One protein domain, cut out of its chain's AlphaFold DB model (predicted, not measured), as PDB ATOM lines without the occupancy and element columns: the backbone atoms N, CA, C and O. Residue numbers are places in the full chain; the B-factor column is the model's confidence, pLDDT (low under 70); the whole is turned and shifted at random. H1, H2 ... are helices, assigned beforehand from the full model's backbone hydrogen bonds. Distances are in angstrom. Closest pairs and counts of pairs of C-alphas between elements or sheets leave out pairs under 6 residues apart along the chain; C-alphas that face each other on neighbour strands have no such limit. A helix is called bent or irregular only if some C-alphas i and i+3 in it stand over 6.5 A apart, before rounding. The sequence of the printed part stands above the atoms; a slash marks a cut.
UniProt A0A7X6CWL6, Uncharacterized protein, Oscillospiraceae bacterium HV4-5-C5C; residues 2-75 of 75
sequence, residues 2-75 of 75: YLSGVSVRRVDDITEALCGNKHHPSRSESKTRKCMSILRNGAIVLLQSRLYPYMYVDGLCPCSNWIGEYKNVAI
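This is residues 2 to 75 of the 75 residues of an uncharacterized protein of Oscillospiraceae bacterium HV4-5-C5C (UniProt A0A7X6CWL6). One long helix, H2, meets a shorter one, H1, in a corner near the beginnings of both; beyond the far end of H2 a long tail without named elements swings back in a wide, open arc and folds over on itself near the last residue. Residues 33 to 58, of which 33 to 47 belong to H2, stand free. The 74 printed residues hold two named helices, H1 then H2, and no named strand; the class is all helix, though under half of the residues, 35 of 74, are in named elements. The whole is extended, with a radius of gyration of the C-alphas of 17.8 A, and only just flat, spanning 53 by 34 by 19 A.

H1, residues 8 to 19, touches H2, residues 25 to 47, with residues 8 to 12 alone, and H2 touches it with residues 25 to 28 alone. Their closest C-alphas, those of Val 8 and Pro 25, are 7.1 A apart. The two helices stand at a steep tilt of 65 degrees and run opposite ways. In H1 every O i to N i+4 pair is within hydrogen-bond range; in H2 13 of 19 are.

H1 begins at C-alpha 8 (165.875, 189.033, 160.366) and measures 16.0 A from first to last C-alpha. H2 begins at C-alpha 25 (172.245, 187.036, 158.096) and ends 34.7 A away at C-alpha 47 (146.791, 164.719, 165.665). Neither helix is bent.

The two C-alphas farthest apart, those of Gly 20 and Pro 53, are 53.3 A apart. The printed part has no cut. The link from H1 to H2 is tight, while residues 48 to 75 have no named element. Mean pLDDT of the printed part is 73.6; residues 23 to 26, 42 to 50 and 65 to 75 are under 70.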
ATOM      1  N   TYR A   2     162.188 186.126 166.538       84.06
ATOM      2  CA  TYR A   2     161.505 185.657 165.319       84.06
ATOM      3  C   TYR A   2     160.061 185.198 165.540       84.06
ATOM      4  O   TYR A   2     159.177 185.594 164.791       84.06
ATOM      5  N   LEU A   3     159.805 184.441 166.614       83.75
ATOM      6  CA  LEU A   3     158.447 184.012 166.977       83.75
ATOM      7  C   LEU A   3     157.505 185.195 167.272       83.75
ATOM      8  O   LEU A   3     156.302 185.088 167.101       83.75
ATOM      9  N   SER A   4     158.065 186.333 167.683       86.69
ATOM     10  CA  SER A   4     157.339 187.573 167.977       86.69
ATOM     11  C   SER A   4     157.109 188.434 166.724       86.69
ATOM     12  O   SER A   4     156.696 189.581 166.853       86.69
ATOM     13  N   GLY A   5     157.438 187.931 165.527       86.75
ATOM     14  CA  GLY A   5     157.278 188.654 164.261       86.75
ATOM     15  C   GLY A   5     158.403 189.643 163.928       86.75
ATOM     16  O   GLY A   5     158.270 190.435 162.999       86.75
ATOM     17  N   VAL A   6     159.528 189.624 164.653       88.12
ATOM     18  CA  VAL A   6     160.658 190.523 164.363       88.12
ATOM     19  C   VAL A   6     161.441 190.012 163.147       88.12
ATOM     20  O   VAL A   6     161.896 188.869 163.131       88.12
ATOM     21  N   SER A   7     161.620 190.871 162.136       86.69
ATOM     22  CA  SER A   7     162.359 190.551 160.903       86.69
ATOM     23  C   SER A   7     163.839 190.234 161.152       86.69
ATOM     24  O   SER A   7     164.430 190.784 162.080       86.69
ATOM     25  N   VAL A   8     164.459 189.447 160.263       83.19
ATOM     26  CA  VAL A   8     165.875 189.033 160.366       83.19
ATOM     27  C   VAL A   8     166.824 190.209 160.535       83.19
ATOM     28  O   VAL A   8     167.584 190.241 161.495       83.19
ATOM     29  N   ARG A   9     166.704 191.217 159.669       86.06
ATOM     30  CA  ARG A   9     167.549 192.416 159.721       86.06
ATOM     31  C   ARG A   9     167.442 193.123 161.069       86.06
ATOM     32  O   ARG A   9     168.445 193.452 161.677       86.06
ATOM     33  N   ARG A  10     166.218 193.259 161.584       87.88
ATOM     34  CA  ARG A  10     165.964 193.931 162.864       87.88
ATOM     35  C   ARG A  10     166.475 193.128 164.058       87.88
ATOM     36  O   ARG A  10     166.872 193.720 165.051       87.88
ATOM     37  N   VAL A  11     166.470 191.797 163.979       85.50
ATOM     38  CA  VAL A  11     167.132 190.957 164.984       85.50
ATOM     39  C   VAL A  11     168.640 191.176 164.942       85.50
ATOM     40  O   VAL A  11     169.232 191.362 166.000       85.50
ATOM     41  N   ASP A  12     169.231 191.197 163.748       83.56
ATOM     42  CA  ASP A  12     170.668 191.405 163.574       83.56
ATOM     43  C   ASP A  12     171.093 192.780 164.130       83.56
ATOM     44  O   ASP A  12     171.982 192.819 164.981       83.56
ATOM     45  N   ASP A  13     170.372 193.859 163.796       86.75
ATOM     46  CA  ASP A  13     170.604 195.215 164.326       86.75
ATOM     47  C   ASP A  13     170.562 195.251 165.866       86.75
ATOM     48  O   ASP A  13     171.440 195.821 166.517       86.75
ATOM     49  N   ILE A  14     169.548 194.616 166.472       88.06
ATOM     50  CA  ILE A  14     169.406 194.575 167.936       88.06
ATOM     51  C   ILE A  14     170.548 193.772 168.566       88.06
ATOM     52  O   ILE A  14     171.080 194.158 169.606       88.06
ATOM     53  N   THR A  15     170.942 192.653 167.959       85.94
ATOM     54  CA  THR A  15     172.039 191.834 168.487       85.94
ATOM     55  C   THR A  15     173.399 192.505 168.340       85.94
ATOM     56  O   THR A  15     174.226 192.366 169.236       85.94
ATOM     57  N   GLU A  16     173.628 193.276 167.275       87.31
ATOM     58  CA  GLU A  16     174.839 194.084 167.124       87.31
ATOM     59  C   GLU A  16     174.886 195.185 168.190       87.31
ATOM     60  O   GLU A  16     175.900 195.333 168.870       87.31
ATOM     61  N   ALA A  17     173.767 195.882 168.413       87.75
ATOM     62  CA  ALA A  17     173.668 196.918 169.438       87.75
ATOM     63  C   ALA A  17     173.878 196.379 170.866       87.75
ATOM     64  O   ALA A  17     174.501 197.046 171.688       87.75
ATOM     65  N   LEU A  18     173.370 195.180 171.174       89.19
ATOM     66  CA  LEU A  18     173.460 194.587 172.515       89.19
ATOM     67  C   LEU A  18     174.767 193.828 172.768       89.19
ATOM     68  O   LEU A  18     175.243 193.798 173.901       89.19
ATOM     69  N   CYS A  19     175.323 193.165 171.751       81.31
ATOM     70  CA  CYS A  19     176.464 192.259 171.912       81.31
ATOM     71  C   CYS A  19     177.753 192.754 171.238       81.31
ATOM     72  O   CYS A  19     178.768 192.065 171.329       81.31
ATOM     73  N   GLY A  20     177.735 193.904 170.556       81.06
ATOM     74  CA  GLY A  20     178.911 194.544 169.950       81.06
ATOM     75  C   GLY A  20     179.535 193.790 168.769       81.06
ATOM     76  O   GLY A  20     180.542 194.234 168.224       81.06
ATOM     77  N   ASN A  21     178.955 192.658 168.362       77.88
ATOM     78  CA  ASN A  21     179.470 191.797 167.304       77.88
ATOM     79  C   ASN A  21     178.481 191.716 166.141       77.88
ATOM     80  O   ASN A  21     177.319 191.352 166.329       77.88
ATOM     81  N   LYS A  22     178.977 191.957 164.922       73.62
ATOM     82  CA  LYS A  22     178.195 191.805 163.691       73.62
ATOM     83  C   LYS A  22     177.780 190.353 163.486       73.62
ATOM     84  O   LYS A  22     178.613 189.449 163.380       73.62
ATOM     85  N   HIS A  23     176.477 190.125 163.400       66.56
ATOM     86  CA  HIS A  23     175.921 188.836 163.018       66.56
ATOM     87  C   HIS A  23     175.616 188.813 161.522       66.56
ATOM     88  O   HIS A  23     174.979 189.705 160.980       66.56
ATOM     89  N   HIS A  24     176.119 187.785 160.838       67.94
ATOM     90  CA  HIS A  24     175.854 187.600 159.418       67.94
ATOM     91  C   HIS A  24     174.449 186.993 159.231       67.94
ATOM     92  O   HIS A  24     174.145 185.997 159.903       67.94
ATOM     93  N   PRO A  25     173.628 187.492 158.290       65.19
ATOM     94  CA  PRO A  25     172.245 187.036 158.096       65.19
ATOM     95  C   PRO A  25     172.135 185.542 157.739       65.19
ATOM     96  O   PRO A  25     171.157 184.873 158.061       65.19
ATOM     97  N   SER A  26     173.173 184.950 157.145       69.56
ATOM     98  CA  SER A  26     173.208 183.496 156.898       69.56
ATOM     99  C   SER A  26     173.207 182.662 158.190       69.56
ATOM    100  O   SER A  26     172.743 181.518 158.214       69.56
ATOM    101  N   ARG A  27     173.704 183.219 159.301       70.56
ATOM    102  CA  ARG A  27     173.783 182.523 160.589       70.56
ATOM    103  C   ARG A  27     172.418 182.451 161.269       70.56
ATOM    104  O   ARG A  27     172.123 181.430 161.894       70.56
ATOM    105  N   SER A  28     171.579 183.475 161.133       71.00
ATOM    106  CA  SER A  28     170.201 183.461 161.639       71.00
ATOM    107  C   SER A  28     169.326 182.499 160.835       71.00
ATOM    108  O   SER A  28     168.627 181.681 161.432       71.00
ATOM    109  N   GLU A  29     169.471 182.469 159.511       72.50
ATOM    110  CA  GLU A  29     168.774 181.506 158.652       72.50
ATOM    111  C   GLU A  29     169.092 180.047 159.023       72.50
ATOM    112  O   GLU A  29     168.194 179.209 159.144       72.50
ATOM    113  N   SER A  30     170.367 179.738 159.291       77.69
ATOM    114  CA  SER A  30     170.781 178.395 159.714       77.69
ATOM    115  C   SER A  30     170.122 177.940 161.025       77.69
ATOM    116  O   SER A  30     169.800 176.760 161.179       77.69
ATOM    117  N   LYS A  31     169.879 178.866 161.967       78.69
ATOM    118  CA  LYS A  31     169.172 178.577 163.224       78.69
ATOM    119  C   LYS A  31     167.692 178.311 162.959       78.69
ATOM    120  O   LYS A  31     167.158 177.336 163.481       78.69
ATOM    121  N   THR A  32     167.061 179.109 162.100       80.62
ATOM    122  CA  THR A  32     165.657 178.920 161.715       80.62
ATOM    123  C   THR A  32     165.438 177.563 161.048       80.62
ATOM    124  O   THR A  32     164.521 176.834 161.423       80.62
ATOM    125  N   ARG A  33     166.331 177.150 160.137       82.94
ATOM    126  CA  ARG A  33     166.266 175.824 159.492       82.94
ATOM    127  C   ARG A  33     166.333 174.667 160.494       82.94
ATOM    128  O   ARG A  33     165.635 173.675 160.313       82.94
ATOM    129  N   LYS A  34     167.118 174.786 161.572       84.50
ATOM    130  CA  LYS A  34     167.177 173.762 162.635       84.50
ATOM    131  C   LYS A  34     165.870 173.654 163.422       84.50
ATOM    132  O   LYS A  34     165.497 172.560 163.820       84.50
ATOM    133  N   CYS A  35     165.154 174.758 163.624       81.12
ATOM    134  CA  CYS A  35     163.845 174.727 164.281       81.12
ATOM    135  C   CYS A  35     162.754 174.093 163.400       81.12
ATOM    136  O   CYS A  35     161.812 173.510 163.933       81.12
ATOM    137  N   MET A  36     162.893 174.141 162.068       77.81
ATOM    138  CA  MET A  36     161.915 173.542 161.148       77.81
ATOM    139  C   MET A  36     161.774 172.027 161.320       77.81
ATOM    140  O   MET A  36     160.663 171.510 161.219       77.81
ATOM    141  N   SER A  37     162.862 171.299 161.602       80.31
ATOM    142  CA  SER A  37     162.783 169.848 161.833       80.31
ATOM    143  C   SER A  37     162.005 169.513 163.110       80.31
ATOM    144  O   SER A  37     161.216 168.572 163.123       80.31
ATOM    145  N   ILE A  38     162.168 170.327 164.156       81.94
ATOM    146  CA  ILE A  38     161.455 170.187 165.430       81.94
ATOM    147  C   ILE A  38     159.953 170.440 165.233       81.94
ATOM    148  O   ILE A  38     159.136 169.636 165.678       81.94
ATOM    149  N   LEU A  39     159.583 171.508 164.512       79.88
ATOM    150  CA  LEU A  39     158.184 171.816 164.184       79.88
ATOM    151  C   LEU A  39     157.516 170.680 163.403       79.88
ATOM    152  O   LEU A  39     156.399 170.274 163.721       79.88
ATOM    153  N   ARG A  40     158.220 170.142 162.402       73.12
ATOM    154  CA  ARG A  40     157.696 169.076 161.544       73.12
ATOM    155  C   ARG A  40     157.394 167.799 162.328       73.12
ATOM    156  O   ARG A  40     156.363 167.178 162.090       73.12
ATOM    157  N   ASN A  41     158.250 167.441 163.282       76.69
ATOM    158  CA  ASN A  41     158.052 166.253 164.113       76.69
ATOM    159  C   ASN A  41     156.967 166.463 165.183       76.69
ATOM    160  O   ASN A  41     156.212 165.540 165.470       76.69
ATOM    161  N   GLY A  42     156.849 167.669 165.750       69.94
ATOM    162  CA  GLY A  42     155.852 167.971 166.785       69.94
ATOM    163  C   GLY A  42     154.406 168.007 166.277       69.94
ATOM    164  O   GLY A  42     153.495 167.596 166.991       69.94
ATOM    165  N   ALA A  43     154.185 168.451 165.036       68.06
ATOM    166  CA  ALA A  43     152.841 168.590 164.469       68.06
ATOM    167  C   ALA A  43     152.124 167.243 164.251       68.06
ATOM    168  O   ALA A  43     150.918 167.139 164.457       68.06
ATOM    169  N   ILE A  44     152.866 166.199 163.869       66.00
ATOM    170  CA  ILE A  44     152.300 164.877 163.548       66.00
ATOM    171  C   ILE A  44     151.813 164.158 164.817       66.00
ATOM    172  O   ILE A  44     150.799 163.463 164.790       66.00
ATOM    173  N   VAL A  45     152.493 164.372 165.946       66.06
ATOM    174  CA  VAL A  45     152.208 163.691 167.220       66.06
ATOM    175  C   VAL A  45     150.891 164.160 167.852       66.06
ATOM    176  O   VAL A  45     150.192 163.368 168.478       66.06
ATOM    177  N   LEU A  46     150.507 165.427 167.671       62.38
ATOM    178  CA  LEU A  46     149.304 165.984 168.304       62.38
ATOM    179  C   LEU A  46     147.990 165.489 167.678       62.38
ATOM    180  O   LEU A  46     146.969 165.468 168.363       62.38
ATOM    181  N   LEU A  47     148.005 165.068 166.411       66.38
ATOM    182  CA  LEU A  47     146.791 164.719 165.665       66.38
ATOM    183  C   LEU A  47     146.343 163.261 165.849       66.38
ATOM    184  O   LEU A  47     145.165 162.964 165.684       66.38
ATOM    185  N   GLN A  48     147.249 162.347 166.214       65.38
ATOM    186  CA  GLN A  48     146.937 160.910 166.273       65.38
ATOM    187  C   GLN A  48     146.149 160.482 167.522       65.38
ATOM    188  O   GLN A  48     145.581 159.395 167.539       65.38
ATOM    189  N   SER A  49     146.106 161.304 168.576       63.41
ATOM    190  CA  SER A  49     145.665 160.854 169.906       63.41
ATOM    191  C   SER A  49     144.250 161.290 170.320       63.41
ATOM    192  O   SER A  49     143.854 161.003 171.452       63.41
ATOM    193  N   ARG A  50     143.478 162.006 169.488       67.19
ATOM    194  CA  ARG A  50     142.181 162.573 169.914       67.19
ATOM    195  C   ARG A  50     141.104 162.511 168.826       67.19
ATOM    196  O   ARG A  50     141.334 162.910 167.693       67.19
ATOM    197  N   LEU A  51     139.905 162.061 169.211       78.12
ATOM    198  CA  LEU A  51     138.670 162.287 168.457       78.12
ATOM    199  C   LEU A  51     138.223 163.735 168.691       78.12
ATOM    200  O   LEU A  51     137.894 164.109 169.817       78.12
ATOM    201  N   TYR A  52     138.226 164.543 167.633       77.88
ATOM    202  CA  TYR A  52     137.775 165.933 167.667       77.88
ATOM    203  C   TYR A  52     136.355 166.010 167.089       77.88
ATOM    204  O   TYR A  52     136.206 165.936 165.872       77.88
ATOM    205  N   PRO A  53     135.302 166.134 167.920       80.62
ATOM    206  CA  PRO A  53     133.918 166.165 167.435       80.62
ATOM    207  C   PRO A  53     133.600 167.416 166.601       80.62
ATOM    208  O   PRO A  53     132.688 167.385 165.784       80.62
ATOM    209  N   TYR A  54     134.371 168.494 166.774       81.75
ATOM    210  CA  TYR A  54     134.300 169.707 165.964       81.75
ATOM    211  C   TYR A  54     135.715 170.206 165.669       81.75
ATOM    212  O   TYR A  54     136.560 170.246 166.567       81.75
ATOM    213  N   MET A  55     135.965 170.594 164.420       81.31
ATOM    214  CA  MET A  55     137.242 171.126 163.954       81.31
ATOM    215  C   MET A  55     136.979 172.412 163.177       81.31
ATOM    216  O   MET A  55     136.188 172.422 162.238       81.31
ATOM    217  N   TYR A  56     137.631 173.494 163.589       80.50
ATOM    218  CA  TYR A  56     137.603 174.761 162.871       80.50
ATOM    219  C   TYR A  56     138.822 174.832 161.960       80.50
ATOM    220  O   TYR A  56     139.936 174.517 162.383       80.50
ATOM    221  N   VAL A  57     138.598 175.232 160.713       79.62
ATOM    222  CA  VAL A  57     139.656 175.470 159.733       79.62
ATOM    223  C   VAL A  57     139.729 176.975 159.520       79.62
ATOM    224  O   VAL A  57     138.729 177.587 159.156       79.62
ATOM    225  N   ASP A  58     140.894 177.558 159.788       83.00
ATOM    226  CA  ASP A  58     141.171 178.970 159.525       83.00
ATOM    227  C   ASP A  58     141.984 179.107 158.230       83.00
ATOM    228  O   ASP A  58     142.904 178.323 157.976       83.00
ATOM    229  N   GLY A  59     141.621 180.085 157.402       76.75
ATOM    230  CA  GLY A  59     142.231 180.349 156.104       76.75
ATOM    231  C   GLY A  59     143.207 181.516 156.191       76.75
ATOM    232  O   GLY A  59     142.813 182.674 156.077       76.75
ATOM    233  N   LEU A  60     144.499 181.224 156.349       79.19
ATOM    234  CA  LEU A  60     145.564 182.229 156.291       79.19
ATOM    235  C   LEU A  60     146.250 182.180 154.921       79.19
ATOM    236  O   LEU A  60     146.814 181.154 154.549       79.19
ATOM    237  N   CYS A  61     146.240 183.301 154.192       74.81
ATOM    238  CA  CYS A  61     146.857 183.428 152.865       74.81
ATOM    239  C   CYS A  61     148.147 184.269 152.925       74.81
ATOM    240  O   CYS A  61     148.097 185.494 152.776       74.81
ATOM    241  N   PRO A  62     149.322 183.659 153.160       72.69
ATOM    242  CA  PRO A  62     150.589 184.367 153.065       72.69
ATOM    243  C   PRO A  62     150.977 184.591 151.598       72.69
ATOM    244  O   PRO A  62     150.908 183.685 150.770       72.69
ATOM    245  N   CYS A  63     151.468 185.787 151.283       73.94
ATOM    246  CA  CYS A  63     152.092 186.057 149.993       73.94
ATOM    247  C   CYS A  63     153.486 185.410 149.954       73.94
ATOM    248  O   CYS A  63     154.433 185.941 150.540       73.94
ATOM    249  N   SER A  64     153.624 184.262 149.291       71.81
ATOM    250  CA  SER A  64     154.922 183.636 149.021       71.81
ATOM    251  C   SER A  64     155.380 183.947 147.594       71.81
ATOM    252  O   SER A  64     154.569 184.070 146.678       71.81
ATOM    253  N   ASN A  65     156.694 184.089 147.396       62.06
ATOM    254  CA  ASN A  65     157.258 184.040 146.052       62.06
ATOM    255  C   ASN A  65     157.624 182.586 145.730       62.06
ATOM    256  O   ASN A  65     158.164 181.871 146.575       62.06
ATOM    257  N   TRP A  66     157.325 182.151 144.512       54.03
ATOM    258  CA  TRP A  66     157.865 180.920 143.952       54.03
ATOM    259  C   TRP A  66     158.581 181.301 142.670       54.03
ATOM    260  O   TRP A  66     157.923 181.674 141.708       54.03
ATOM    261  N   ILE A  67     159.919 181.259 142.682       47.50
ATOM    262  CA  ILE A  67     160.780 181.276 141.480       47.50
ATOM    263  C   ILE A  67     160.240 182.231 140.385       47.50
ATOM    264  O   ILE A  67     160.001 181.840 139.250       47.50
ATOM    265  N   GLY A  68     159.976 183.491 140.748       52.94
ATOM    266  CA  GLY A  68     159.584 184.545 139.803       52.94
ATOM    267  C   GLY A  68     158.101 184.657 139.410       52.94
ATOM    268  O   GLY A  68     157.753 185.673 138.815       52.94
ATOM    269  N   GLU A  69     157.211 183.727 139.773       50.34
ATOM    270  CA  GLU A  69     155.763 183.876 139.543       50.34
ATOM    271  C   GLU A  69     155.021 184.225 140.842       50.34
ATOM    272  O   GLU A  69     155.068 183.495 141.835       50.34
ATOM    273  N   TYR A  70     154.306 185.355 140.839       51.53
ATOM    274  CA  TYR A  70     153.408 185.741 141.927       51.53
ATOM    275  C   TYR A  70     152.046 185.085 141.679       51.53
ATOM    276  O   TYR A  70     151.222 185.608 140.931       51.53
ATOM    277  N   LYS A  71     151.805 183.914 142.269       45.09
ATOM    278  CA  LYS A  71     150.458 183.337 142.323       45.09
ATOM    279  C   LYS A  71     149.913 183.515 143.729       45.09
ATOM    280  O   LYS A  71     150.520 183.064 144.694       45.09
ATOM    281  N   ASN A  72     148.763 184.184 143.820       47.78
ATOM    282  CA  ASN A  72     147.928 184.172 145.014       47.78
ATOM    283  C   ASN A  72     147.622 182.705 145.333       47.78
ATOM    284  O   ASN A  72     146.896 182.054 144.582       47.78
ATOM    285  N   VAL A  73     148.218 182.164 146.395       48.81
ATOM    286  CA  VAL A  73     147.919 180.807 146.858       48.81
ATOM    287  C   VAL A  73     146.626 180.889 147.666       48.81
ATOM    288  O   VAL A  73     146.645 180.939 148.889       48.81
ATOM    289  N   ALA A  74     145.509 180.998 146.951       41.59
ATOM    290  CA  ALA A  74     144.185 180.742 147.489       41.59
ATOM    291  C   ALA A  74     143.867 179.260 147.251       41.59
ATOM    292  O   ALA A  74     143.891 178.802 146.107       41.59
ATOM    293  N   ILE A  75     143.598 178.527 148.328       41.34
ATOM    294  CA  ILE A  75     142.796 177.300 148.308       41.34
ATOM    295  C   ILE A  75     141.657 177.541 149.287       41.34
ATOM    296  O   ILE A  75     141.969 177.994 150.412       41.34
TER     297      ILE A  75